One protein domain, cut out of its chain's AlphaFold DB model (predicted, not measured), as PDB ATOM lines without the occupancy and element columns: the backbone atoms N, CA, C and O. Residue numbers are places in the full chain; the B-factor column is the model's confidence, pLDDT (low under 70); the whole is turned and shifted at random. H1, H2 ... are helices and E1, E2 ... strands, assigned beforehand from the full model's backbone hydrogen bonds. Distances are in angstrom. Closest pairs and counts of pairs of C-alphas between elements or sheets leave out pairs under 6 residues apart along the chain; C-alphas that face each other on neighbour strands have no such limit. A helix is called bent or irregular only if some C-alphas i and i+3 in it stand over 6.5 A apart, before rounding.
ATOM      1  N   ASP A 110    -141.002  56.100  39.769       40.62
ATOM      2  CA  ASP A 110    -142.171  56.126  38.874       40.62
ATOM      3  C   ASP A 110    -141.902  56.817  37.520       40.62
ATOM      4  O   ASP A 110    -142.597  56.578  36.533       40.62
ATOM      5  N   LEU A 111    -140.873  57.662  37.451       44.28
ATOM      6  CA  LEU A 111    -140.467  58.444  36.279       44.28
ATOM      7  C   LEU A 111    -139.242  57.878  35.582       44.28
ATOM      8  O   LEU A 111    -139.128  57.993  34.363       44.28
ATOM      9  N   ALA A 112    -138.369  57.201  36.325       46.25
ATOM     10  CA  ALA A 112    -137.372  56.326  35.723       46.25
ATOM     11  C   ALA A 112    -138.053  55.210  34.906       46.25
ATOM     12  O   ALA A 112    -137.584  54.883  33.818       46.25
ATOM     13  N   ALA A 113    -139.203  54.706  35.377       49.50
ATOM     14  CA  ALA A 113    -140.053  53.766  34.644       49.50
ATOM     15  C   ALA A 113    -140.712  54.367  33.386       49.50
ATOM     16  O   ALA A 113    -141.077  53.624  32.476       49.50
ATOM     17  N   MET A 114    -140.856  55.694  33.314       52.38
ATOM     18  CA  MET A 114    -141.366  56.373  32.122       52.38
ATOM     19  C   MET A 114    -140.281  56.664  31.092       52.38
ATOM     20  O   MET A 114    -140.649  56.988  29.971       52.38
ATOM     21  N   ASN A 115    -138.985  56.544  31.421       55.97
ATOM     22  CA  ASN A 115    -137.906  56.896  30.502       55.97
ATOM     23  C   ASN A 115    -137.948  55.981  29.257       55.97
ATOM     24  O   ASN A 115    -137.561  54.812  29.351       55.97
ATOM     25  N   PRO A 116    -138.425  56.455  28.095       60.06
ATOM     26  CA  PRO A 116    -138.667  55.646  26.934       60.06
ATOM     27  C   PRO A 116    -137.279  55.417  26.361       60.06
ATOM     28  O   PRO A 116    -136.660  56.305  25.781       60.06
ATOM     29  N   ASN A 117    -136.731  54.232  26.565       77.81
ATOM     30  CA  ASN A 117    -135.555  53.888  25.797       77.81
ATOM     31  C   ASN A 117    -135.989  53.658  24.340       77.81
ATOM     32  O   ASN A 117    -137.146  53.348  24.029       77.81
ATOM     33  N   VAL A 118    -135.036  53.822  23.429       79.56
ATOM     34  CA  VAL A 118    -135.265  53.624  21.996       79.56
ATOM     35  C   VAL A 118    -135.809  52.218  21.721       79.56
ATOM     36  O   VAL A 118    -136.704  52.071  20.900       79.56
ATOM     37  N   GLY A 119    -135.340  51.197  22.443       83.38
ATOM     38  CA  GLY A 119    -135.767  49.807  22.263       83.38
ATOM     39  C   GLY A 119    -137.252  49.562  22.544       83.38
ATOM     40  O   GLY A 119    -137.904  48.837  21.797       83.38
ATOM     41  N   ASP A 120    -137.815  50.182  23.577       85.31
ATOM     42  CA  ASP A 120    -139.239  50.050  23.890       85.31
ATOM     43  C   ASP A 120    -140.101  50.835  22.899       85.31
ATOM     44  O   ASP A 120    -141.148  50.342  22.482       85.31
ATOM     45  N   SER A 121    -139.619  51.989  22.423       85.88
ATOM     46  CA  SER A 121    -140.281  52.716  21.330       85.88
ATOM     47  C   SER A 121    -140.241  51.943  20.005       85.88
ATOM     48  O   SER A 121    -141.224  51.961  19.270       85.88
ATOM     49  N   VAL A 122    -139.157  51.211  19.714       90.06
ATOM     50  CA  VAL A 122    -139.078  50.303  18.553       90.06
ATOM     51  C   VAL A 122    -140.142  49.211  18.657       90.06
ATOM     52  O   VAL A 122    -140.929  49.042  17.729       90.06
ATOM     53  N   LYS A 123    -140.240  48.526  19.807       91.31
ATOM     54  CA  LYS A 123    -141.269  47.493  20.030       91.31
ATOM     55  C   LYS A 123    -142.685  48.051  19.887       91.31
ATOM     56  O   LYS A 123    -143.558  47.377  19.343       91.31
ATOM     57  N   GLU A 124    -142.923  49.265  20.386       89.88
ATOM     58  CA  GLU A 124    -144.214  49.944  20.253       89.88
ATOM     59  C   GLU A 124    -144.565  50.192  18.776       89.88
ATOM     60  O   GLU A 124    -145.666  49.858  18.339       89.88
ATOM     61  N   MET A 125    -143.614  50.705  17.987       91.88
ATOM     62  CA  MET A 125    -143.798  50.936  16.550       91.88
ATOM     63  C   MET A 125    -144.045  49.643  15.774       91.88
ATOM     64  O   MET A 125    -144.966  49.587  14.959       91.88
ATOM     65  N   GLU A 126    -143.270  48.591  16.034       93.62
ATOM     66  CA  GLU A 126    -143.467  47.278  15.410       93.62
ATOM     67  C   GLU A 126    -144.853  46.698  15.735       93.62
ATOM     68  O   GLU A 126    -145.525  46.136  14.863       93.62
ATOM     69  N   ALA A 127    -145.310  46.861  16.981       92.75
ATOM     70  CA  ALA A 127    -146.638  46.430  17.400       92.75
ATOM     71  C   ALA A 127    -147.752  47.211  16.683       92.75
ATOM     72  O   ALA A 127    -148.723  46.598  16.227       92.75
ATOM     73  N   GLU A 128    -147.617  48.533  16.542       92.44
ATOM     74  CA  GLU A 128    -148.593  49.354  15.814       92.44
ATOM     75  C   GLU A 128    -148.590  49.067  14.306       92.44
ATOM     76  O   GLU A 128    -149.668  48.933  13.722       92.44
ATOM     77  N   LEU A 129    -147.424  48.859  13.678       92.62
ATOM     78  CA  LEU A 129    -147.346  48.404  12.283       92.62
ATOM     79  C   LEU A 129    -148.107  47.092  12.088       92.62
ATOM     80  O   LEU A 129    -148.982  46.995  11.222       92.62
ATOM     81  N   LYS A 130    -147.855  46.107  12.959       93.69
ATOM     82  CA  LYS A 130    -148.545  44.812  12.924       93.69
ATOM     83  C   LYS A 130    -150.055  44.966  13.105       93.69
ATOM     84  O   LYS A 130    -150.829  44.358  12.366       93.69
ATOM     85  N   LYS A 131    -150.488  45.785  14.064       93.75
ATOM     86  CA  LYS A 131    -151.906  46.065  14.340       93.75
ATOM     87  C   LYS A 131    -152.607  46.732  13.157       93.75
ATOM     88  O   LYS A 131    -153.774  46.438  12.902       93.75
ATOM     89  N   LYS A 132    -151.903  47.597  12.426       91.94
ATOM     90  CA  LYS A 132    -152.407  48.278  11.225       91.94
ATOM     91  C   LYS A 132    -152.248  47.456   9.944       91.94
ATOM     92  O   LYS A 132    -152.640  47.932   8.883       91.94
ATOM     93  N   ASN A 133    -151.712  46.235  10.036       92.31
ATOM     94  CA  ASN A 133    -151.374  45.387   8.893       92.31
ATOM     95  C   ASN A 133    -150.484  46.119   7.866       92.31
ATOM     96  O   ASN A 133    -150.666  45.989   6.656       92.31
ATOM     97  N   MET A 134    -149.552  46.927   8.372       91.31
ATOM     98  CA  MET A 134    -148.527  47.608   7.592       91.31
ATOM     99  C   MET A 134    -147.232  46.803   7.695       91.31
ATOM    100  O   MET A 134    -146.826  46.409   8.788       91.31
ATOM    101  N   ASP A 135    -146.577  46.556   6.566       89.81
ATOM    102  CA  ASP A 135    -145.222  46.009   6.552       89.81
ATOM    103  C   ASP A 135    -144.200  47.079   6.963       89.81
ATOM    104  O   ASP A 135    -144.457  48.283   6.908       89.81
ATOM    105  N   SER A 136    -143.011  46.661   7.392       88.75
ATOM    106  CA  SER A 136    -141.898  47.592   7.616       88.75
ATOM    107  C   SER A 136    -141.263  48.049   6.301       88.75
ATOM    108  O   SER A 136    -140.600  49.084   6.266       88.75
ATOM    109  N   GLN A 137    -141.461  47.303   5.211       91.12
ATOM    110  CA  GLN A 137    -140.908  47.590   3.891       91.12
ATOM    111  C   GLN A 137    -141.789  48.584   3.142       91.12
ATOM    112  O   GLN A 137    -142.986  48.373   3.019       91.12
ATOM    113  N   GLY A 138    -141.245  49.663   2.604       82.56
ATOM    114  CA  GLY A 138    -142.019  50.543   1.728       82.56
ATOM    115  C   GLY A 138    -141.411  51.925   1.638       82.56
ATOM    116  O   GLY A 138    -140.294  52.119   2.109       82.56
ATOM    117  N   PRO A 139    -142.130  52.880   1.040       95.31
ATOM    118  CA  PRO A 139    -141.687  54.252   1.048       95.31
ATOM    119  C   PRO A 139    -141.974  54.857   2.435       95.31
ATOM    120  O   PRO A 139    -143.121  54.922   2.891       95.31
ATOM    121  N   TRP A 140    -140.915  55.265   3.127       96.94
ATOM    122  CA  TRP A 140    -140.983  55.971   4.406       96.94
ATOM    123  C   TRP A 140    -140.712  57.448   4.215       96.94
ATOM    124  O   TRP A 140    -139.911  57.824   3.366       96.94
ATOM    125  N   LEU A 141    -141.340  58.277   5.033       95.44
ATOM    126  CA  LEU A 141    -141.146  59.711   5.026       95.44
ATOM    127  C   LEU A 141    -140.607  60.188   6.372       95.44
ATOM    128  O   LEU A 141    -141.180  59.920   7.430       95.44
ATOM    129  N   PHE A 142    -139.534  60.956   6.279       94.88
ATOM    130  CA  PHE A 142    -138.970  61.774   7.337       94.88
ATOM    131  C   PHE A 142    -139.056  63.236   6.907       94.88
ATOM    132  O   PHE A 142    -139.111  63.550   5.713       94.88
ATOM    133  N   TRP A 143    -139.040  64.154   7.865       92.94
ATOM    134  CA  TRP A 143    -139.038  65.579   7.562       92.94
ATOM    135  C   TRP A 143    -138.195  66.340   8.571       92.94
ATOM    136  O   TRP A 143    -138.019  65.932   9.719       92.94
ATOM    137  N   SER A 144    -137.689  67.490   8.146       89.81
ATOM    138  CA  SER A 144    -137.030  68.419   9.049       89.81
ATOM    139  C   SER A 144    -137.197  69.850   8.567       89.81
ATOM    140  O   SER A 144    -137.441  70.097   7.392       89.81
ATOM    141  N   GLY A 145    -137.124  70.811   9.485       83.62
ATOM    142  CA  GLY A 145    -137.342  72.222   9.164       83.62
ATOM    143  C   GLY A 145    -138.812  72.642   9.166       83.62
ATOM    144  O   GLY A 145    -139.066  73.808   9.439       83.62
ATOM    145  N   PHE A 146    -139.766  71.727   8.962       79.94
ATOM    146  CA  PHE A 146    -141.205  72.025   8.978       79.94
ATOM    147  C   PHE A 146    -141.817  71.876  10.374       79.94
ATOM    148  O   PHE A 146    -141.526  70.885  11.053       79.94
ATOM    149  N   PRO A 147    -142.693  72.806  10.798       75.56
ATOM    150  CA  PRO A 147    -143.602  72.523  11.897       75.56
ATOM    151  C   PRO A 147    -144.565  71.403  11.482       75.56
ATOM    152  O   PRO A 147    -144.938  71.293  10.310       75.56
ATOM    153  N   ASP A 148    -144.972  70.577  12.444       75.50
ATOM    154  CA  ASP A 148    -146.123  69.701  12.235       75.50
ATOM    155  C   ASP A 148    -147.369  70.568  11.980       75.50
ATOM    156  O   ASP A 148    -147.578  71.580  12.654       75.50
ATOM    157  N   GLY A 149    -148.158  70.220  10.962       82.94
ATOM    158  CA  GLY A 149    -149.286  71.036  10.528       82.94
ATOM    159  C   GLY A 149    -149.669  70.881   9.052       82.94
ATOM    160  O   GLY A 149    -149.259  69.926   8.381       82.94
ATOM    161  N   PRO A 150    -150.479  71.820   8.525       84.19
ATOM    162  CA  PRO A 150    -150.997  71.765   7.157       84.19
ATOM    163  C   PRO A 150    -149.898  71.710   6.092       84.19
ATOM    164  O   PRO A 150    -150.017  70.937   5.145       84.19
ATOM    165  N   ALA A 151    -148.802  72.455   6.283       83.81
ATOM    166  CA  ALA A 151    -147.659  72.451   5.372       83.81
ATOM    167  C   ALA A 151    -147.067  71.044   5.214       83.81
ATOM    168  O   ALA A 151    -146.948  70.542   4.096       83.81
ATOM    169  N   LEU A 152    -146.757  70.368   6.326       85.19
ATOM    170  CA  LEU A 152    -146.227  69.004   6.308       85.19
ATOM    171  C   LEU A 152    -147.210  68.018   5.667       85.19
ATOM    172  O   LEU A 152    -146.811  67.213   4.830       85.19
ATOM    173  N   ARG A 153    -148.503  68.096   5.999       88.94
ATOM    174  CA  ARG A 153    -149.518  67.199   5.412       88.94
ATOM    175  C   ARG A 153    -149.632  67.382   3.905       88.94
ATOM    176  O   ARG A 153    -149.592  66.397   3.172       88.94
ATOM    177  N   LYS A 154    -149.681  68.633   3.439       89.12
ATOM    178  CA  LYS A 154    -149.681  68.941   2.007       89.12
ATOM    179  C   LYS A 154    -148.432  68.396   1.321       89.12
ATOM    180  O   LYS A 154    -148.503  67.830   0.237       89.12
ATOM    181  N   SER A 155    -147.294  68.517   1.989       87.19
ATOM    182  CA  SER A 155    -146.020  67.997   1.510       87.19
ATOM    183  C   SER A 155    -146.039  66.482   1.328       87.19
ATOM    184  O   SER A 155    -145.595  65.978   0.299       87.19
ATOM    185  N   VAL A 156    -146.595  65.757   2.303       90.75
ATOM    186  CA  VAL A 156    -146.789  64.305   2.213       90.75
ATOM    187  C   VAL A 156    -147.645  63.970   0.994       90.75
ATOM    188  O   VAL A 156    -147.236  63.138   0.193       90.75
ATOM    189  N   GLU A 157    -148.781  64.650   0.804       92.25
ATOM    190  CA  GLU A 157    -149.664  64.430  -0.354       92.25
ATOM    191  C   GLU A 157    -148.937  64.620  -1.687       92.25
ATOM    192  O   GLU A 157    -149.121  63.821  -2.607       92.25
ATOM    193  N   LEU A 158    -148.106  65.659  -1.794       90.75
ATOM    194  CA  LEU A 158    -147.334  65.926  -3.003       90.75
ATOM    195  C   LEU A 158    -146.333  64.799  -3.286       90.75
ATOM    196  O   LEU A 158    -146.253  64.325  -4.423       90.75
ATOM    197  N   VAL A 159    -145.603  64.332  -2.266       90.81
ATOM    198  CA  VAL A 159    -144.654  63.219  -2.434       90.81
ATOM    199  C   VAL A 159    -145.393  61.923  -2.766       90.81
ATOM    200  O   VAL A 159    -145.006  61.246  -3.715       90.81
ATOM    201  N   GLU A 160    -146.484  61.600  -2.067       94.06
ATOM    202  CA  GLU A 160    -147.315  60.421  -2.356       94.06
ATOM    203  C   GLU A 160    -147.845  60.429  -3.794       94.06
ATOM    204  O   GLU A 160    -147.785  59.408  -4.484       94.06
ATOM    205  N   ALA A 161    -148.336  61.582  -4.263       91.44
ATOM    206  CA  ALA A 161    -148.793  61.753  -5.637       91.44
ATOM    207  C   ALA A 161    -147.650  61.528  -6.634       91.44
ATOM    208  O   ALA A 161    -147.838  60.845  -7.643       91.44
ATOM    209  N   LYS A 162    -146.451  62.039  -6.330       88.88
ATOM    210  CA  LYS A 162    -145.267  61.888  -7.181       88.88
ATOM    211  C   LYS A 162    -144.806  60.434  -7.285       88.88
ATOM    212  O   LYS A 162    -144.514  59.976  -8.387       88.88
ATOM    213  N   ILE A 163    -144.751  59.709  -6.170       91.56
ATOM    214  CA  ILE A 163    -144.265  58.319  -6.145       91.56
ATOM    215  C   ILE A 163    -145.370  57.290  -6.413       91.56
ATOM    216  O   ILE A 163    -145.087  56.098  -6.519       91.56
ATOM    217  N   SER A 164    -146.629  57.734  -6.524       92.75
ATOM    218  CA  SER A 164    -147.816  56.885  -6.705       92.75
ATOM    219  C   SER A 164    -147.962  55.795  -5.633       92.75
ATOM    220  O   SER A 164    -148.444  54.693  -5.905       92.75
ATOM    221  N   GLN A 165    -147.534  56.086  -4.404       92.81
ATOM    222  CA  GLN A 165    -147.564  55.165  -3.267       92.81
ATOM    223  C   GLN A 165    -147.875  55.924  -1.978       92.81
ATOM    224  O   GLN A 165    -147.564  57.105  -1.849       92.81
ATOM    225  N   LYS A 166    -148.482  55.226  -1.014       94.31
ATOM    226  CA  LYS A 166    -148.749  55.770   0.318       94.31
ATOM    227  C   LYS A 166    -147.499  55.720   1.184       94.31
ATOM    228  O   LYS A 166    -146.866  54.669   1.281       94.31
ATOM    229  N   LEU A 167    -147.180  56.844   1.815       94.00
ATOM    230  CA  LEU A 167    -146.006  56.999   2.662       94.00
ATOM    231  C   LEU A 167    -146.303  56.572   4.097       94.00
ATOM    232  O   LEU A 167    -147.365  56.859   4.654       94.00
ATOM    233  N   LYS A 168    -145.316  55.928   4.720       94.62
ATOM    234  CA  LYS A 168    -145.309  55.664   6.162       94.62
ATOM    235  C   LYS A 168    -144.461  56.711   6.854       94.62
ATOM    236  O   LYS A 168    -143.334  56.965   6.453       94.62
ATOM    237  N   TRP A 169    -144.994  57.304   7.903       90.88
ATOM    238  CA  TRP A 169    -144.325  58.332   8.693       90.88
ATOM    239  C   TRP A 169    -144.832  58.335  10.123       90.88
ATOM    240  O   TRP A 169    -145.763  57.592  10.449       90.88
ATOM    241  N   MET A 170    -144.207  59.148  10.975       86.88
ATOM    242  CA  MET A 170    -144.444  59.143  12.419       86.88
ATOM    243  C   MET A 170    -145.937  59.099  12.766       86.88
ATOM    244  O   MET A 170    -146.368  58.145  13.403       86.88
ATOM    245  N   ASP A 171    -146.749  60.012  12.229       85.06
ATOM    246  CA  ASP A 171    -148.183  60.085  12.545       85.06
ATOM    247  C   ASP A 171    -148.995  58.866  12.089       85.06
ATOM    248  O   ASP A 171    -150.010  58.505  12.694       85.06
ATOM    249  N   THR A 172    -148.553  58.183  11.031       84.44
ATOM    250  CA  THR A 172    -149.231  56.966  10.560       84.44
ATOM    251  C   THR A 172    -148.924  55.755  11.430       84.44
ATOM    252  O   THR A 172    -149.784  54.878  11.551       84.44
ATOM    253  N   VAL A 173    -147.749  55.703  12.061       83.25
ATOM    254  CA  VAL A 173    -147.304  54.558  12.872       83.25
ATOM    255  C   VAL A 173    -147.603  54.795  14.347       83.25
ATOM    256  O   VAL A 173    -148.272  53.982  14.979       83.25
ATOM    257  N   LEU A 174    -147.185  55.944  14.863       81.69
ATOM    258  CA  LEU A 174    -147.406  56.409  16.223       81.69
ATOM    259  C   LEU A 174    -147.945  57.843  16.180       81.69
ATOM    260  O   LEU A 174    -147.162  58.786  16.296       81.69
ATOM    261  N   PRO A 175    -149.272  58.023  16.019       71.06
ATOM    262  CA  PRO A 175    -149.866  59.350  16.100       71.06
ATOM    263  C   PRO A 175    -149.494  59.979  17.436       71.06
ATOM    264  O   PRO A 175    -149.621  59.334  18.486       71.06
ATOM    265  N   SER A 176    -149.012  61.221  17.381       66.25
ATOM    266  CA  SER A 176    -148.596  61.939  18.576       66.25
ATOM    267  C   SER A 176    -149.746  61.960  19.586       66.25
ATOM    268  O   SER A 176    -150.867  62.393  19.310       66.25
ATOM    269  N   LYS A 177    -149.501  61.422  20.781       68.44
ATOM    270  CA  LYS A 177    -150.463  61.520  21.876       68.44
ATOM    271  C   LYS A 177    -150.106  62.785  22.631       68.44
ATOM    272  O   LYS A 177    -149.185  62.776  23.445       68.44
ATOM    273  N   ALA A 178    -150.830  63.872  22.369       67.50
ATOM    274  CA  ALA A 178    -150.682  65.124  23.115       67.50
ATOM    275  C   ALA A 178    -150.696  64.880  24.639       67.50
ATOM    276  O   ALA A 178    -149.915  65.478  25.372       67.50
ATOM    277  N   GLU A 179    -151.495  63.915  25.103       68.75
ATOM    278  CA  GLU A 179    -151.528  63.463  26.498       68.75
ATOM    279  C   GLU A 179    -150.214  62.836  26.990       68.75
ATOM    280  O   GLU A 179    -149.842  63.011  28.147       68.75
ATOM    281  N   GLU A 180    -149.506  62.088  26.145       71.44
ATOM    282  CA  GLU A 180    -148.224  61.467  26.491       71.44
ATOM    283  C   GLU A 180    -147.134  62.533  26.604       71.44
ATOM    284  O   GLU A 180    -146.421  62.578  27.606       71.44
ATOM    285  N   MET A 181    -147.091  63.475  25.656       70.12
ATOM    286  CA  MET A 181    -146.213  64.647  25.752       70.12
ATOM    287  C   MET A 181    -146.549  65.534  26.960       70.12
ATOM    288  O   MET A 181    -145.639  66.040  27.617       70.12
ATOM    289  N   ALA A 182    -147.831  65.703  27.293       67.94
ATOM    290  CA  ALA A 182    -148.262  66.468  28.461       67.94
ATOM    291  C   ALA A 182    -147.844  65.791  29.775       67.94
ATOM    292  O   ALA A 182    -147.342  66.467  30.671       67.94
ATOM    293  N   LYS A 183    -147.968  64.459  29.878       68.25
ATOM    294  CA  LYS A 183    -147.457  63.681  31.026       68.25
ATOM    295  C   LYS A 183    -145.948  63.844  31.184       68.25
ATOM    296  O   LYS A 183    -145.461  63.977  32.299       68.25
ATOM    297  N   TRP A 184    -145.224  63.894  30.071       65.06
ATOM    298  CA  TRP A 184    -143.790  64.164  30.055       65.06
ATOM    299  C   TRP A 184    -143.447  65.564  30.563       65.06
ATOM    300  O   TRP A 184    -142.640  65.707  31.484       65.06
ATOM    301  N   GLY A 185    -144.098  66.586  30.003       64.00
ATOM    302  CA  GLY A 185    -143.887  67.985  30.374       64.00
ATOM    303  C   GLY A 185    -144.300  68.308  31.811       64.00
ATOM    304  O   GLY A 185    -143.631  69.099  32.467       64.00
ATOM    305  N   ALA A 186    -145.343  67.656  32.335       62.22
ATOM    306  CA  ALA A 186    -145.819  67.861  33.704       62.22
ATOM    307  C   ALA A 186    -144.794  67.454  34.770       62.22
ATOM    308  O   ALA A 186    -144.864  67.922  35.904       62.22
ATOM    309  N   VAL A 187    -143.853  66.577  34.418       57.38
ATOM    310  CA  VAL A 187    -142.917  66.013  35.388       57.38
ATOM    311  C   VAL A 187    -141.486  66.516  35.207       57.38
ATOM    312  O   VAL A 187    -140.631  66.366  36.080       57.38
ATOM    313  N   HIS A 188    -141.221  67.165  34.083       55.88
ATOM    314  CA  HIS A 188    -139.879  67.506  33.679       55.88
ATOM    315  C   HIS A 188    -139.805  68.999  33.300       55.88
ATOM    316  O   HIS A 188    -140.315  69.424  32.265       55.88
ATOM    317  N   ASN A 189    -139.160  69.820  34.140       57.09
ATOM    318  CA  ASN A 189    -138.970  71.262  33.902       57.09
ATOM    319  C   ASN A 189    -137.924  71.517  32.796       57.09
ATOM    320  O   ASN A 189    -136.729  71.496  33.089       57.09
ATOM    321  N   GLY A 190    -138.323  71.737  31.532       62.03
ATOM    322  CA  GLY A 190    -137.390  72.088  30.443       62.03
ATOM    323  C   GLY A 190    -137.684  71.481  29.058       62.03
ATOM    324  O   GLY A 190    -138.823  71.205  28.698       62.03
ATOM    325  N   ASN A 191    -136.624  71.273  28.268       63.59
ATOM    326  CA  ASN A 191    -136.617  70.883  26.840       63.59
ATOM    327  C   ASN A 191    -136.877  69.375  26.589       63.59
ATOM    328  O   ASN A 191    -136.180  68.696  25.828       63.59
ATOM    329  N   TYR A 192    -137.894  68.823  27.245       71.25
ATOM    330  CA  TYR A 192    -138.197  67.387  27.222       71.25
ATOM    331  C   TYR A 192    -138.951  66.932  25.983       71.25
ATOM    332  O   TYR A 192    -138.774  65.798  25.546       71.25
ATOM    333  N   GLN A 193    -139.707  67.833  25.358       72.31
ATOM    334  CA  GLN A 193    -140.311  67.576  24.052       72.31
ATOM    335  C   GLN A 193    -139.243  67.178  23.027       72.31
ATOM    336  O   GLN A 193    -139.440  66.244  22.260       72.31
ATOM    337  N   TRP A 194    -138.075  67.827  23.064       72.56
ATOM    338  CA  TRP A 194    -136.975  67.487  22.168       72.56
ATOM    339  C   TRP A 194    -136.437  66.071  22.413       72.56
ATOM    340  O   TRP A 194    -136.232  65.331  21.457       72.56
ATOM    341  N   HIS A 195    -136.279  65.663  23.678       74.44
ATOM    342  CA  HIS A 195    -135.839  64.306  24.025       74.44
ATOM    343  C   HIS A 195    -136.861  63.247  23.599       74.44
ATOM    344  O   HIS A 195    -136.485  62.249  22.987       74.44
ATOM    345  N   TYR A 196    -138.148  63.488  23.872       80.31
ATOM    346  CA  TYR A 196    -139.240  62.617  23.433       80.31
ATOM    347  C   TYR A 196    -139.190  62.406  21.917       80.31
ATOM    348  O   TYR A 196    -139.147  61.269  21.439       80.31
ATOM    349  N   TRP A 197    -139.111  63.504  21.161       82.56
ATOM    350  CA  TRP A 197    -139.044  63.436  19.709       82.56
ATOM    351  C   TRP A 197    -137.764  62.778  19.214       82.56
ATOM    352  O   TRP A 197    -137.854  61.997  18.277       82.56
ATOM    353  N   ALA A 198    -136.606  63.012  19.836       83.62
ATOM    354  CA  ALA A 198    -135.356  62.344  19.468       83.62
ATOM    355  C   ALA A 198    -135.452  60.816  19.619       83.62
ATOM    356  O   ALA A 198    -135.090  60.086  18.697       83.62
ATOM    357  N   ILE A 199    -136.017  60.329  20.731       83.75
ATOM    358  CA  ILE A 199    -136.214  58.892  20.978       83.75
ATOM    359  C   ILE A 199    -137.164  58.282  19.946       83.75
ATOM    360  O   ILE A 199    -136.837  57.258  19.343       83.75
ATOM    361  N   LYS A 200    -138.331  58.904  19.718       87.50
ATOM    362  CA  LYS A 200    -139.297  58.408  18.725       87.50
ATOM    363  C   LYS A 200    -138.699  58.456  17.316       87.50
ATOM    364  O   LYS A 200    -138.806  57.479  16.590       87.50
ATOM    365  N   SER A 201    -138.004  59.532  16.956       90.06
ATOM    366  CA  SER A 201    -137.303  59.689  15.670       90.06
ATOM    367  C   SER A 201    -136.297  58.557  15.432       90.06
ATOM    368  O   SER A 201    -136.342  57.876  14.408       90.06
ATOM    369  N   GLN A 202    -135.439  58.281  16.420       88.75
ATOM    370  CA  GLN A 202    -134.460  57.195  16.338       88.75
ATOM    371  C   GLN A 202    -135.133  55.816  16.249       88.75
ATOM    372  O   GLN A 202    -134.692  54.958  15.486       88.75
ATOM    373  N   ALA A 203    -136.218  55.597  16.998       90.62
ATOM    374  CA  ALA A 203    -136.987  54.358  16.923       90.62
ATOM    375  C   ALA A 203    -137.622  54.159  15.537       90.62
ATOM    376  O   ALA A 203    -137.541  53.061  14.989       90.62
ATOM    377  N   LEU A 204    -138.163  55.224  14.930       94.31
ATOM    378  CA  LEU A 204    -138.721  55.185  13.574       94.31
ATOM    379  C   LEU A 204    -137.654  54.759  12.565       94.31
ATOM    380  O   LEU A 204    -137.885  53.858  11.760       94.31
ATOM    381  N   ALA A 205    -136.461  55.346  12.663       94.50
ATOM    382  CA  ALA A 205    -135.321  55.009  11.817       94.50
ATOM    383  C   ALA A 205    -134.838  53.555  11.985       94.50
ATOM    384  O   ALA A 205    -134.384  52.942  11.019       94.50
ATOM    385  N   LYS A 206    -134.986  52.966  13.180       94.38
ATOM    386  CA  LYS A 206    -134.684  51.546  13.449       94.38
ATOM    387  C   LYS A 206    -135.763  50.568  12.971       94.38
ATOM    388  O   LYS A 206    -135.477  49.379  12.870       94.38
ATOM    389  N   VAL A 207    -136.965  51.044  12.647       95.56
ATOM    390  CA  VAL A 207    -138.050  50.211  12.099       95.56
ATOM    391  C   VAL A 207    -138.171  50.356  10.578       95.56
ATOM    392  O   VAL A 207    -138.415  49.371   9.881       95.56
ATOM    393  N   ALA A 208    -137.938  51.555  10.040       96.75
ATOM    394  CA  ALA A 208    -138.129  51.876   8.626       96.75
ATOM    395  C   ALA A 208    -137.242  51.048   7.678       96.75
ATOM    396  O   ALA A 208    -136.052  50.898   7.912       96.75
ATOM    397  N   SER A 209    -137.786  50.518   6.587       97.25
ATOM    398  CA  SER A 209    -137.010  49.768   5.584       97.25
ATOM    399  C   SER A 209    -137.560  49.987   4.179       97.25
ATOM    400  O   SER A 209    -138.728  50.348   4.019       97.25
ATOM    401  N   GLY A 210    -136.749  49.736   3.154       96.75
ATOM    402  CA  GLY A 210    -137.075  50.062   1.768       96.75
ATOM    403  C   GLY A 210    -136.593  51.455   1.374       96.75
ATOM    404  O   GLY A 210    -135.450  51.812   1.649       96.75
ATOM    405  N   ASP A 211    -137.440  52.208   0.681       96.75
ATOM    406  CA  ASP A 211    -137.090  53.528   0.156       96.75
ATOM    407  C   ASP A 211    -137.451  54.610   1.172       96.75
ATOM    408  O   ASP A 211    -138.543  54.613   1.736       96.75
ATOM    409  N   ILE A 212    -136.538  55.541   1.416       96.94
ATOM    410  CA  ILE A 212    -136.718  56.620   2.381       96.94
ATOM    411  C   ILE A 212    -136.763  57.947   1.636       96.94
ATOM    412  O   ILE A 212    -135.909  58.237   0.803       96.94
ATOM    413  N   TYR A 213    -137.729  58.779   1.987       95.50
ATOM    414  CA  TYR A 213    -137.904  60.130   1.485       95.50
ATOM    415  C   TYR A 213    -137.726  61.095   2.649       95.50
ATOM    416  O   TYR A 213    -138.354  60.940   3.695       95.50
ATOM    417  N   HIS A 214    -136.867  62.092   2.484       94.12
ATOM    418  CA  HIS A 214    -136.647  63.127   3.483       94.12
ATOM    419  C   HIS A 214    -137.010  64.494   2.915       94.12
ATOM    420  O   HIS A 214    -136.361  64.973   1.982       94.12
ATOM    421  N   ILE A 215    -138.034  65.120   3.490       91.56
ATOM    422  CA  ILE A 215    -138.488  66.449   3.088       91.56
ATOM    423  C   ILE A 215    -137.699  67.521   3.846       91.56
ATOM    424  O   ILE A 215    -137.631  67.503   5.079       91.56
ATOM    425  N   VAL A 216    -137.160  68.488   3.101       88.44
ATOM    426  CA  VAL A 216    -136.446  69.661   3.627       88.44
ATOM    427  C   VAL A 216    -136.927  70.922   2.897       88.44
ATOM    428  O   VAL A 216    -137.234  70.845   1.705       88.44
ATOM    429  N   PRO A 217    -137.008  72.090   3.561       85.25
ATOM    430  CA  PRO A 217    -137.310  73.334   2.871       85.25
ATOM    431  C   PRO A 217    -136.214  73.653   1.858       85.25
ATOM    432  O   PRO A 217    -135.028  73.427   2.115       85.25
ATOM    433  N   ASP A 218    -136.610  74.194   0.717       83.88
ATOM    434  CA  ASP A 218    -135.680  74.620  -0.316       83.88
ATOM    435  C   ASP A 218    -134.715  75.702   0.204       83.88
ATOM    436  O   ASP A 218    -135.025  76.472   1.122       83.88
ATOM    437  N   GLY A 219    -133.493  75.696  -0.327       78.56
ATOM    438  CA  GLY A 219    -132.406  76.572   0.116       78.56
ATOM    439  C   GLY A 219    -131.880  76.293   1.532       78.56
ATOM    440  O   GLY A 219    -131.056  77.059   2.037       78.56
ATOM    441  N   ARG A 220    -132.326  75.221   2.208       80.94
ATOM    442  CA  ARG A 220    -131.821  74.843   3.538       80.94
ATOM    443  C   ARG A 220    -130.850  73.659   3.474       80.94
ATOM    444  O   ARG A 220    -131.135  72.654   2.820       80.94
ATOM    445  N   PRO A 221    -129.720  73.721   4.202       80.25
ATOM    446  CA  PRO A 221    -128.800  72.596   4.285       80.25
ATOM    447  C   PRO A 221    -129.405  71.450   5.106       80.25
ATOM    448  O   PRO A 221    -130.080  71.663   6.116       80.25
ATOM    449  N   LEU A 222    -129.095  70.213   4.709       77.38
ATOM    450  CA  LEU A 222    -129.660  68.980   5.277       77.38
ATOM    451  C   LEU A 222    -129.432  68.838   6.796       77.38
ATOM    452  O   LEU A 222    -130.273  68.303   7.516       77.38
ATOM    453  N   ASN A 223    -128.288  69.319   7.284       77.75
ATOM    454  CA  ASN A 223    -127.891  69.237   8.689       77.75
ATOM    455  C   ASN A 223    -128.376  70.423   9.544       77.75
ATOM    456  O   ASN A 223    -128.353  70.325  10.773       77.75
ATOM    457  N   LYS A 224    -128.808  71.529   8.920       81.19
ATOM    458  CA  LYS A 224    -129.332  72.732   9.592       81.19
ATOM    459  C   LYS A 224    -130.586  73.247   8.872       81.19
ATOM    460  O   LYS A 224    -130.577  74.352   8.327       81.19
ATOM    461  N   PRO A 225    -131.675  72.462   8.871       79.56
ATOM    462  CA  PRO A 225    -132.865  72.783   8.092       79.56
ATOM    463  C   PRO A 225    -133.689  73.938   8.689       79.56
ATOM    464  O   PRO A 225    -134.554  74.494   8.019       79.56
ATOM    465  N   TYR A 226    -133.422  74.332   9.940       80.75
ATOM    466  CA  TYR A 226    -134.137  75.403  10.637       80.75
ATOM    467  C   TYR A 226    -133.485  76.780  10.444       80.75
ATOM    468  O   TYR A 226    -132.260  76.907  10.397       80.75
ATOM    469  N   ARG A 227    -134.301  77.848  10.444       77.81
ATOM    470  CA  ARG A 227    -133.819  79.241  10.309       77.81
ATOM    471  C   ARG A 227    -132.811  79.646  11.376       77.81
ATOM    472  O   ARG A 227    -131.809  80.284  11.081       77.81
ATOM    473  N   ASN A 228    -133.059  79.226  12.611       77.25
ATOM    474  CA  ASN A 228    -132.208  79.504  13.767       77.25
ATOM    475  C   ASN A 228    -130.924  78.654  13.799       77.25
ATOM    476  O   ASN A 228    -130.281  78.568  14.842       77.25
ATOM    477  N   ARG A 229    -130.569  77.996  12.684       68.94
ATOM    478  CA  ARG A 229    -129.378  77.148  12.530       68.94
ATOM    479  C   ARG A 229    -129.304  75.984  13.527       68.94
ATOM    480  O   ARG A 229    -128.231  75.407  13.702       68.94
ATOM    481  N   LYS A 230    -130.423  75.618  14.165       73.50
ATOM    482  CA  LYS A 230    -130.499  74.424  15.013       73.50
ATOM    483  C   LYS A 230    -130.312  73.165  14.163       73.50
ATOM    484  O   LYS A 230    -130.710  73.123  12.998       73.50
ATOM    485  N   GLY A 231    -129.710  72.144  14.769       77.31
ATOM    486  CA  GLY A 231    -129.635  70.810  14.179       77.31
ATOM    487  C   GLY A 231    -131.013  70.148  14.090       77.31
ATOM    488  O   GLY A 231    -131.978  70.601  14.708       77.31
ATOM    489  N   SER A 232    -131.103  69.063  13.327       82.81
ATOM    490  CA  SER A 232    -132.317  68.255  13.169       82.81
ATOM    491  C   SER A 232    -132.164  66.864  13.769       82.81
ATOM    492  O   SER A 232    -131.060  66.319  13.824       82.81
ATOM    493  N   ASN A 233    -133.289  66.266  14.177       85.81
ATOM    494  CA  ASN A 233    -133.315  64.854  14.556       85.81
ATOM    495  C   ASN A 233    -132.853  63.969  13.394       85.81
ATOM    496  O   ASN A 233    -132.102  63.028  13.626       85.81
ATOM    497  N   TRP A 234    -133.190  64.354  12.160       89.38
ATOM    498  CA  TRP A 234    -132.674  63.746  10.939       89.38
ATOM    499  C   TRP A 234    -131.167  63.526  10.969       89.38
ATOM    500  O   TRP A 234    -130.692  62.393  10.879       89.38
ATOM    501  N   TRP A 235    -130.405  64.605  11.144       85.19
ATOM    502  CA  TRP A 235    -128.949  64.524  11.094       85.19
ATOM    503  C   TRP A 235    -128.345  63.849  12.327       85.19
ATOM    504  O   TRP A 235    -127.325  63.170  12.226       85.19
ATOM    505  N   SER A 236    -128.957  64.052  13.494       81.31
ATOM    506  CA  SER A 236    -128.400  63.596  14.771       81.31
ATOM    507  C   SER A 236    -128.751  62.147  15.117       81.31
ATOM    508  O   SER A 236    -127.951  61.479  15.766       81.31
ATOM    509  N   TYR A 237    -129.928  61.662  14.709       85.12
ATOM    510  CA  TYR A 237    -130.507  60.412  15.213       85.12
ATOM    511  C   TYR A 237    -131.037  59.479  14.126       85.12
ATOM    512  O   TYR A 237    -131.017  58.271  14.325       85.12
ATOM    513  N   GLU A 238    -131.511  59.995  12.990       90.81
ATOM    514  CA  GLU A 238    -132.225  59.163  12.010       90.81
ATOM    515  C   GLU A 238    -131.290  58.655  10.909       90.81
ATOM    516  O   GLU A 238    -131.196  57.451  10.679       90.81
ATOM    517  N   ILE A 239    -130.536  59.549  10.261       92.50
ATOM    518  CA  ILE A 239    -129.756  59.218   9.059       92.50
ATOM    519  C   ILE A 239    -128.691  58.141   9.318       92.50
ATOM    520  O   ILE A 239    -128.489  57.243   8.501       92.50
ATOM    521  N   GLY A 240    -128.048  58.181  10.486       89.62
ATOM    522  CA  GLY A 240    -127.061  57.175  10.870       89.62
ATOM    523  C   GLY A 240    -127.674  55.812  11.162       89.62
ATOM    524  O   GLY A 240    -127.048  54.796  10.887       89.62
ATOM    525  N   GLU A 241    -128.887  55.768  11.706       91.62
ATOM    526  CA  GLU A 241    -129.601  54.507  11.923       91.62
ATOM    527  C   GLU A 241    -130.078  53.912  10.599       91.62
ATOM    528  O   GLU A 241    -129.926  52.717  10.379       91.62
ATOM    529  N   LEU A 242    -130.590  54.746   9.692       94.56
ATOM    530  CA  LEU A 242    -131.068  54.308   8.380       94.56
ATOM    531  C   LEU A 242    -129.938  53.736   7.517       94.56
ATOM    532  O   LEU A 242    -130.069  52.654   6.960       94.56
ATOM    533  N   THR A 243    -128.807  54.432   7.424       94.69
ATOM    534  CA  THR A 243    -127.710  54.046   6.516       94.69
ATOM    535  C   THR A 243    -126.856  52.872   7.000       94.69
ATOM    536  O   THR A 243    -126.034  52.358   6.249       94.69
ATOM    537  N   ARG A 244    -127.030  52.421   8.248       92.44
ATOM    538  CA  ARG A 244    -126.382  51.200   8.771       92.44
ATOM    539  C   ARG A 244    -127.200  49.939   8.535       92.44
ATOM    540  O   ARG A 244    -126.778  48.861   8.946       92.44
ATOM    541  N   ARG A 245    -128.390  50.081   7.960       93.81
ATOM    542  CA  ARG A 245    -129.356  49.001   7.830       93.81
ATOM    543  C   ARG A 245    -129.409  48.515   6.399       93.81
ATOM    544  O   ARG A 245    -129.794  49.257   5.500       93.81
ATOM    545  N   ASP A 246    -129.094  47.239   6.220       94.88
ATOM    546  CA  ASP A 246    -129.123  46.577   4.914       94.88
ATOM    547  C   ASP A 246    -130.537  46.548   4.313       94.88
ATOM    548  O   ASP A 246    -130.704  46.433   3.098       94.88
ATOM    549  N   GLU A 247    -131.578  46.674   5.146       96.69
ATOM    550  CA  GLU A 247    -132.963  46.712   4.678       96.69
ATOM    551  C   GLU A 247    -133.364  48.069   4.075       96.69
ATOM    552  O   GLU A 247    -134.411  48.162   3.424       96.69
ATOM    553  N   VAL A 248    -132.565  49.123   4.279       96.94
ATOM    554  CA  VAL A 248    -132.768  50.432   3.648       96.94
ATOM    555  C   VAL A 248    -132.112  50.421   2.269       96.94
ATOM    556  O   VAL A 248    -130.919  50.172   2.126       96.94
ATOM    557  N   LYS A 249    -132.910  50.685   1.232       96.88
ATOM    558  CA  LYS A 249    -132.486  50.620  -0.173       96.88
ATOM    559  C   LYS A 249    -131.949  51.945  -0.671       96.88
ATOM    560  O   LYS A 249    -130.853  51.996  -1.217       96.88
ATOM    561  N   THR A 250    -132.741  52.997  -0.510       95.75
ATOM    562  CA  THR A 250    -132.403  54.338  -0.975       95.75
ATOM    563  C   THR A 250    -132.853  55.365   0.043       95.75
ATOM    564  O   THR A 250    -133.851  55.173   0.737       95.75
ATOM    565  N   ILE A 251    -132.121  56.468   0.119       95.06
ATOM    566  CA  ILE A 251    -132.561  57.677   0.793       95.06
ATOM    567  C   ILE A 251    -132.555  58.789  -0.247       95.06
ATOM    568  O   ILE A 251    -131.527  59.094  -0.855       95.06
ATOM    569  N   ARG A 252    -133.720  59.391  -0.457       93.31
ATOM    570  CA  ARG A 252    -133.944  60.485  -1.396       93.31
ATOM    571  C   ARG A 252    -134.352  61.728  -0.632       93.31
ATOM    572  O   ARG A 252    -135.225  61.689   0.231       93.31
ATOM    573  N   ARG A 253    -133.725  62.846  -0.959       89.56
ATOM    574  CA  ARG A 253    -134.105  64.159  -0.449       89.56
ATOM    575  C   ARG A 253    -135.130  64.788  -1.381       89.56
ATOM    576  O   ARG A 253    -134.966  64.748  -2.597       89.56
ATOM    577  N   VAL A 254    -136.137  65.409  -0.787       89.25
ATOM    578  CA  VAL A 254    -137.195  66.142  -1.472       89.25
ATOM    579  C   VAL A 254    -137.180  67.583  -0.980       89.25
ATOM    580  O   VAL A 254    -137.251  67.823   0.226       89.25
ATOM    581  N   PHE A 255    -137.090  68.531  -1.907       85.62
ATOM    582  CA  PHE A 255    -137.171  69.948  -1.586       85.62
ATOM    583  C   PHE A 255    -138.576  70.486  -1.783       85.62
ATOM    584  O   PHE A 255    -139.277  70.124  -2.730       85.62
ATOM    585  N   LEU A 256    -138.963  71.396  -0.896       82.38
ATOM    586  CA  LEU A 256    -140.208  72.137  -1.022       82.38
ATOM    587  C   LEU A 256    -139.947  73.621  -1.015       82.38
ATOM    588  O   LEU A 256    -139.267  74.136  -0.123       82.38
ATOM    589  N   ARG A 257    -140.574  74.295  -1.965       81.31
ATOM    590  CA  ARG A 257    -140.572  75.746  -2.054       81.31
ATOM    591  C   ARG A 257    -142.001  76.265  -2.003       81.31
ATOM    592  O   ARG A 257    -142.941  75.580  -2.404       81.31
ATOM    593  N   THR A 258    -142.132  77.488  -1.526       71.00
ATOM    594  CA  THR A 258    -143.270  78.350  -1.838       71.00
ATOM    595  C   THR A 258    -142.952  79.156  -3.091       71.00
ATOM    596  O   THR A 258    -141.781  79.290  -3.459       71.00
ATOM    597  N   GLU A 259    -143.979  79.722  -3.722       67.69
ATOM    598  CA  GLU A 259    -143.808  80.657  -4.845       67.69
ATOM    599  C   GLU A 259    -142.879  81.834  -4.493       67.69
ATOM    600  O   GLU A 259    -142.100  82.279  -5.332       67.69
ATOM    601  N   GLU A 260    -142.898  82.294  -3.238       65.50
ATOM    602  CA  GLU A 260    -142.104  83.444  -2.782       65.50
ATOM    603  C   GLU A 260    -140.647  83.115  -2.410       65.50
ATOM    604  O   GLU A 260    -139.878  84.024  -2.112       65.50
ATOM    605  N   GLY A 261    -140.242  81.840  -2.446       62.53
ATOM    606  CA  GLY A 261    -138.853  81.429  -2.237       62.53
ATOM    607  C   GLY A 261    -138.325  81.682  -0.816       62.53
ATOM    608  O   GLY A 261    -137.835  82.754  -0.478       62.53
ATOM    609  N   GLY A 262    -138.321  80.641   0.021       61.22
ATOM    610  CA  GLY A 262    -137.447  80.580   1.209       61.22
ATOM    611  C   GLY A 262    -138.138  80.578   2.575       61.22
ATOM    612  O   GLY A 262    -137.476  80.330   3.596       61.22
ATOM    613  N   ASN A 263    -139.459  80.771   2.616       67.25
ATOM    614  CA  ASN A 263    -140.244  80.696   3.845       67.25
ATOM    615  C   ASN A 263    -141.180  79.487   3.837       67.25
ATOM    616  O   ASN A 263    -141.906  79.263   2.878       67.25
ATOM    617  N   ILE A 264    -141.139  78.701   4.920       70.31
ATOM    618  CA  ILE A 264    -142.118  77.637   5.132       70.31
ATOM    619  C   ILE A 264    -143.430  78.324   5.478       70.31
ATOM    620  O   ILE A 264    -143.444  79.087   6.448       70.31
ATOM    621  N   PRO A 265    -144.490  78.059   4.715       72.50
ATOM    622  CA  PRO A 265    -145.753  78.723   4.916       72.50
ATOM    623  C   PRO A 265    -146.386  78.222   6.206       72.50
ATOM    624  O   PRO A 265    -146.414  77.013   6.469       72.50
ATOM    625  N   THR A 266    -146.863  79.150   7.026       71.88
ATOM    626  CA  THR A 266    -147.620  78.824   8.245       71.88
ATOM    627  C   THR A 266    -149.106  79.058   8.057       71.88
ATOM    628  O   THR A 266    -149.903  78.378   8.702       71.88
ATOM    629  N   GLU A 267    -149.475  79.955   7.141       78.81
ATOM    630  CA  GLU A 267    -150.867  80.284   6.867       78.81
ATOM    631  C   GLU A 267    -151.483  79.337   5.823       78.81
ATOM    632  O   GLU A 267    -150.803  78.916   4.879       78.81
ATOM    633  N   PRO A 268    -152.778  78.984   5.948       77.12
ATOM    634  CA  PRO A 268    -153.443  78.062   5.028       77.12
ATOM    635  C   PRO A 268    -153.372  78.476   3.550       77.12
ATOM    636  O   PRO A 268    -153.190  77.611   2.690       77.12
ATOM    637  N   GLU A 269    -153.500  79.772   3.243       79.88
ATOM    638  CA  GLU A 269    -153.373  80.280   1.869       79.88
ATOM    639  C   GLU A 269    -151.982  80.048   1.276       79.88
ATOM    640  O   GLU A 269    -151.863  79.618   0.131       79.88
ATOM    641  N   GLU A 270    -150.928  80.261   2.059       77.06
ATOM    642  CA  GLU A 270    -149.554  80.068   1.607       77.06
ATOM    643  C   GLU A 270    -149.246  78.570   1.434       77.06
ATOM    644  O   GLU A 270    -148.557  78.171   0.494       77.06
ATOM    645  N   VAL A 271    -149.814  77.707   2.289       77.00
ATOM    646  CA  VAL A 271    -149.704  76.240   2.179       77.00
ATOM    647  C   VAL A 271    -150.276  75.728   0.855       77.00
ATOM    648  O   VAL A 271    -149.774  74.741   0.315       77.00
ATOM    649  N   ALA A 272    -151.291  76.395   0.297       77.62
ATOM    650  CA  ALA A 272    -151.858  76.031  -1.001       77.62
ATOM    651  C   ALA A 272    -150.871  76.227  -2.167       77.62
ATOM    652  O   ALA A 272    -151.007  75.546  -3.183       77.62
ATOM    653  N   THR A 273    -149.872  77.099  -1.994       79.00
ATOM    654  CA  THR A 273    -148.817  77.392  -2.982       79.00
ATOM    655  C   THR A 273    -147.579  76.502  -2.836       79.00
ATOM    656  O   THR A 273    -146.590  76.697  -3.537       79.00
ATOM    657  N   LEU A 274    -147.591  75.533  -1.908       80.12
ATOM    658  CA  LEU A 274    -146.478  74.597  -1.761       80.12
ATOM    659  C   LEU A 274    -146.327  73.740  -3.011       80.12
ATOM    660  O   LEU A 274    -147.246  73.021  -3.413       80.12
ATOM    661  N   GLU A 275    -145.112  73.735  -3.544       80.56
ATOM    662  CA  GLU A 275    -144.737  72.906  -4.676       80.56
ATOM    663  C   GLU A 275    -143.504  72.067  -4.347       80.56
ATOM    664  O   GLU A 275    -142.596  72.482  -3.618       80.56
ATOM    665  N   LEU A 276    -143.452  70.874  -4.942       79.12
ATOM    666  CA  LEU A 276    -142.219  70.101  -5.007       79.12
ATOM    667  C   LEU A 276    -141.232  70.859  -5.880       79.12
ATOM    668  O   LEU A 276    -141.449  70.999  -7.087       79.12
ATOM    669  N   PHE A 277    -140.144  71.332  -5.276       72.50
ATOM    670  CA  PHE A 277    -139.082  71.935  -6.054       72.50
ATOM    671  C   PHE A 277    -138.288  70.830  -6.735       72.50
ATOM    672  O   PHE A 277    -137.484  70.123  -6.127       72.50
ATOM    673  N   MET A 278    -138.548  70.683  -8.027       62.47
ATOM    674  CA  MET A 278    -137.723  69.908  -8.932       62.47
ATOM    675  C   MET A 278    -136.654  70.864  -9.439       62.47
ATOM    676  O   MET A 278    -136.866  71.510 -10.457       62.47
ATOM    677  N   GLY A 279    -135.595  71.079  -8.659       54.16
ATOM    678  CA  GLY A 279    -134.542  71.999  -9.073       54.16
ATOM    679  C   GLY A 279    -134.062  71.669 -10.484       54.16
ATOM    680  O   GLY A 279    -133.747  70.514 -10.759       54.16
ATOM    681  N   ASP A 280    -134.013  72.680 -11.354       48.50
ATOM    682  CA  ASP A 280    -133.133  72.669 -12.518       48.50
ATOM    683  C   ASP A 280    -131.728  72.769 -11.936       48.50
ATOM    684  O   ASP A 280    -131.236  73.852 -11.610       48.50
ATOM    685  N   SER A 281    -131.136  71.624 -11.625       46.19
ATOM    686  CA  SER A 281    -129.805  71.621 -11.065       46.19
ATOM    687  C   SER A 281    -128.831  71.854 -12.228       46.19
ATOM    688  O   SER A 281    -128.491  70.963 -12.998       46.19
ATOM    689  N   ASP A 282    -128.381  73.105 -12.367       48.91
ATOM    690  CA  ASP A 282    -127.286  73.523 -13.265       48.91
ATOM    691  C   ASP A 282    -125.951  72.791 -12.958       48.91
ATOM    692  O   ASP A 282    -124.930  73.027 -13.604       48.91
ATOM    693  N   ASP A 283    -125.935  71.886 -11.974       48.78
ATOM    694  CA  ASP A 283    -124.819  71.012 -11.608       48.78
ATOM    695  C   ASP A 283    -124.665  69.782 -12.531       48.78
ATOM    696  O   ASP A 283    -123.762  68.968 -12.323       48.78
ATOM    697  N   GLY A 284    -125.476  69.668 -13.589       44.16
ATOM    698  CA  GLY A 284    -125.276  68.684 -14.657       44.16
ATOM    699  C   GLY A 284    -125.659  67.251 -14.283       44.16
ATOM    700  O   GLY A 284    -125.274  66.314 -14.987       44.16
ATOM    701  N   PHE A 285    -126.424  67.064 -13.205       42.53
ATOM    702  CA  PHE A 285    -127.095  65.798 -12.923       42.53
ATOM    703  C   PHE A 285    -128.384  65.696 -13.755       42.53
ATOM    704  O   PHE A 285    -129.493  65.838 -13.248       42.53
ATOM    705  N   ASP A 286    -128.209  65.427 -15.054       40.59
ATOM    706  CA  ASP A 286    -129.253  64.977 -15.989       40.59
ATOM    707  C   ASP A 286    -129.737  63.572 -15.583       40.59
ATOM    708  O   ASP A 286    -129.452  62.573 -16.244       40.59
ATOM    709  N   ASP A 287    -130.442  63.460 -14.460       45.81
ATOM    710  CA  ASP A 287    -131.127  62.228 -14.098       45.81
ATOM    711  C   ASP A 287    -132.633  62.461 -14.173       45.81
ATOM    712  O   ASP A 287    -133.203  63.302 -13.476       45.81
ATOM    713  N   GLU A 288    -133.302  61.643 -14.986       48.00
ATOM    714  CA  GLU A 288    -134.757  61.572 -15.195       48.00
ATOM    715  C   GLU A 288    -135.558  61.257 -13.902       48.00
ATOM    716  O   GLU A 288    -136.749  60.949 -13.939       48.00
ATOM    717  N   ASN A 289    -134.930  61.355 -12.726       45.62
ATOM    718  CA  ASN A 289    -135.521  61.279 -11.393       45.62
ATOM    719  C   ASN A 289    -135.810  62.685 -10.836       45.62
ATOM    720  O   ASN A 289    -135.386  63.069  -9.747       45.62
ATOM    721  N   PHE A 290    -136.596  63.425 -11.619       49.38
ATOM    722  CA  PHE A 290    -137.192  64.736 -11.359       49.38
ATOM    723  C   PHE A 290    -137.511  65.018  -9.871       49.38
ATOM    724  O   PHE A 290    -138.511  64.523  -9.337       49.38
ATOM    725  N   GLY A 291    -136.693  65.863  -9.230       57.44
ATOM    726  CA  GLY A 291    -136.951  66.500  -7.926       57.44
ATOM    727  C   GLY A 291    -136.748  65.652  -6.669       57.44
ATOM    728  O   GLY A 291    -137.108  66.092  -5.577       57.44
ATOM    729  N   MET A 292    -136.187  64.448  -6.799       74.56
ATOM    730  CA  MET A 292    -135.869  63.582  -5.662       74.56
ATOM    731  C   MET A 292    -134.405  63.154  -5.714       74.56
ATOM    732  O   MET A 292    -134.064  62.115  -6.285       74.56
ATOM    733  N   ASN A 293    -133.545  63.950  -5.085       84.00
ATOM    734  CA  ASN A 293    -132.100  63.761  -5.151       84.00
ATOM    735  C   ASN A 293    -131.721  62.533  -4.324       84.00
ATOM    736  O   ASN A 293    -131.967  62.499  -3.115       84.00
ATOM    737  N   LEU A 294    -131.116  61.530  -4.959       88.44
ATOM    738  CA  LEU A 294    -130.526  60.405  -4.245       88.44
ATOM    739  C   LEU A 294    -129.389  60.935  -3.365       88.44
ATOM    740  O   LEU A 294    -128.441  61.526  -3.872       88.44
ATOM    741  N   ILE A 295    -129.503  60.757  -2.050       88.62
ATOM    742  CA  ILE A 295    -128.447  61.149  -1.106       88.62
ATOM    743  C   ILE A 295    -127.663  59.948  -0.590       88.62
ATOM    744  O   ILE A 295    -126.546  60.128  -0.120       88.62
ATOM    745  N   TRP A 296    -128.244  58.747  -0.663       93.38
ATOM    746  CA  TRP A 296    -127.583  57.500  -0.291       93.38
ATOM    747  C   TRP A 296    -128.312  56.283  -0.850       93.38
ATOM    748  O   TRP A 296    -129.539  56.295  -0.981       93.38
ATOM    749  N   GLU A 297    -127.570  55.216  -1.115       94.88
ATOM    750  CA  GLU A 297    -128.103  53.905  -1.485       94.88
ATOM    751  C   GLU A 297    -127.361  52.765  -0.777       94.88
ATOM    752  O   GLU A 297    -126.207  52.901  -0.362       94.88
ATOM    753  N   SER A 298    -128.042  51.626  -0.650       94.69
ATOM    754  CA  SER A 298    -127.496  50.423  -0.023       94.69
ATOM    755  C   SER A 298    -126.165  50.011  -0.659       94.69
ATOM    756  O   SER A 298    -126.034  49.942  -1.881       94.69
ATOM    757  N   GLY A 299    -125.173  49.724   0.187       92.19
ATOM    758  CA  GLY A 299    -123.803  49.408  -0.221       92.19
ATOM    759  C   GLY A 299    -122.834  50.594  -0.165       92.19
ATOM    760  O   GLY A 299    -121.623  50.376  -0.232       92.19
ATOM    761  N   GLN A 300    -123.327  51.824   0.003       90.38
ATOM    762  CA  GLN A 300    -122.483  52.984   0.296       90.38
ATOM    763  C   GLN A 300    -122.079  53.036   1.778       90.38
ATOM    764  O   GLN A 300    -122.706  52.416   2.638       90.38
ATOM    765  N   GLU A 301    -121.027  53.799   2.090       88.62
ATOM    766  CA  GLU A 301    -120.605  54.019   3.477       88.62
ATOM    767  C   GLU A 301    -121.745  54.671   4.286       88.62
ATOM    768  O   GLU A 301    -122.400  55.593   3.786       88.62
ATOM    769  N   PRO A 302    -122.017  54.211   5.522       87.94
ATOM    770  CA  PRO A 302    -123.039  54.821   6.356       87.94
ATOM    771  C   PRO A 302    -122.796  56.317   6.582       87.94
ATOM    772  O   PRO A 302    -121.684  56.747   6.889       87.94
ATOM    773  N   MET A 303    -123.857  57.117   6.484       83.44
ATOM    774  CA  MET A 303    -123.801  58.556   6.739       83.44
ATOM    775  C   MET A 303    -123.996  58.869   8.224       83.44
ATOM    776  O   MET A 303    -124.706  58.173   8.944       83.44
ATOM    777  N   GLY A 304    -123.434  59.988   8.679       68.56
ATOM    778  CA  GLY A 304    -123.602  60.457  10.055       68.56
ATOM    779  C   GLY A 304    -122.798  59.653  11.085       68.56
ATOM    780  O   GLY A 304    -122.248  58.586  10.816       68.56
ATOM    781  N   TRP A 305    -122.689  60.188  12.302       58.09
ATOM    782  CA  TRP A 305    -121.945  59.518  13.374       58.09
ATOM    783  C   TRP A 305    -122.705  58.307  13.928       58.09
ATOM    784  O   TRP A 305    -123.942  58.311  13.917       58.09
ATOM    785  N   PRO A 306    -122.009  57.266  14.433       47.56
ATOM    786  CA  PRO A 306    -122.647  56.224  15.222       47.56
ATOM    787  C   PRO A 306    -123.343  56.869  16.414       47.56
ATOM    788  O   PRO A 306    -122.683  57.436  17.281       47.56
ATOM    789  N   GLY A 307    -124.678  56.802  16.437       43.03
ATOM    790  CA  GLY A 307    -125.488  57.258  17.571       43.03
ATOM    791  C   GLY A 307    -125.093  56.550  18.872       43.03
ATOM    792  O   GLY A 307    -125.249  57.111  19.951       43.03
ATOM    793  N   ASP A 308    -124.463  55.376  18.755       35.62
ATOM    794  CA  ASP A 308    -123.871  54.608  19.854       35.62
ATOM    795  C   ASP A 308    -122.604  55.249  20.464       35.62
ATOM    796  O   ASP A 308    -122.134  54.792  21.504       35.62
ATOM    797  N   VAL A 309    -122.049  56.320  19.870       39.19
ATOM    798  CA  VAL A 309    -121.005  57.171  20.490       39.19
ATOM    799  C   VAL A 309    -121.583  58.488  21.022       39.19
ATOM    800  O   VAL A 309    -120.864  59.467  21.228       39.19
ATOM    801  N   MET A 310    -122.871  58.508  21.374       37.97
ATOM    802  CA  MET A 310    -123.216  59.118  22.657       37.97
ATOM    803  C   MET A 310    -122.448  58.302  23.687       37.97
ATOM    804  O   MET A 310    -122.894  57.218  24.058       37.97
TER     805      MET A 310
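Overview. This is residues 110 to 310 of the 332 residues of an uncharacterized protein of Amniculicola lignicola CBS 123094 (UniProt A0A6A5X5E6). A strongly twisted sheet of five strands is sandwiched between helices, with H2 on one face and H6 on the opposite face. H5 runs beside H6 and only grazes the sheet, while H1 and H4 pack on H5, so that helices extend the body beyond strand E1; the loop of residues 278 to 291 lies toward the other end. The printed part has 201 residues with seven named helices and five named strands, in the order H1 E1 H2 H3 H4 H5 E2 H6 E3 H7 E4 E5. The class is mixed, helices and strands; the branched sheet has parallel and antiparallel pairs. The whole is compact, with a radius of gyration of the C-alphas of 17.1 A and spans of 56 by 40 by 34 A.

Along the chain. The longest strand, E3, residues 248 to 257, measures 27.1 A from C-alpha 248 at (-132.768, 50.432, 3.648). E2 is residues 210 to 217, 23.3 A; E1 is residues 140 to 143, E4 residues 275 to 277 and E5 residues 292 to 297, which ends at C-alpha 297 (-128.103, 53.905, -1.485). H5, residues 192 to 207, measures 22.9 A; H2, residues 150 to 163, 20.1 A; H1, residues 118 to 131, 19.8 A, from C-alpha 118 at (-135.265, 53.624, 21.996). H6 is residues 233 to 243, H4 178 to 187, H3 170 to 173 and H7 268 to 271.

Arrangement. E1 and E2 are parallel, with N 142 and O 213 at 2.8 A. E2 and E3 are parallel, with N 214 and O 252 at 2.8 A. On the other side of E3, E4 is antiparallel beside residues 255 to 257, N 277 and O 255 at 2.9 A, and E5 antiparallel beside residues 249 to 254, N 253 and O 293 at 2.8 A. Two strand-helix-strand units, parallel neighbour strands with helices between, are E1, H2 to H5, E2 and E2, H6, E3; the latter has a right-handed crossover. H6, irregular with C-alphas 236 and 239 at 7.3 A, has a height of 9.3 A over the sheet. H5, the hub, touches H6 at a shallow tilt of 13 degrees, the same way, the closest C-alphas being Ala 205 and Glu 238, 5.2 A. H1 touches H5 at a steep tilt of 60 degrees, with C-alphas Val 122 and Ala 203 closest at 4.8 A. H4 touches residues 192 to 196 of H5, the closest C-alphas being Gly 185 and Tyr 192, 6.5 A. H3 only just touches H1, with 3 pairs of C-alphas within 8 A, and H7 touches H2, the C-alphas of Ala 151 and Val 271 being closest at 5.4 A. Every O i to N i+4 pair is within hydrogen-bond range in H1, H2 and H5, 5 of 6 in H4 and 4 of 7 in H6; H3 and H7 are too short for one.

Size, cuts and confidence. The C-alphas of Asp 110 and Gly 284, the two farthest apart, are 57.5 A apart. The printed part has no cut. The links E2 to H6 and E4 to E5 are long. The mean pLDDT of the printed part is 79.1; 48 residues are under 70, among them 110 to 116, 182 to 191, 278 to 291 and 304 to 310.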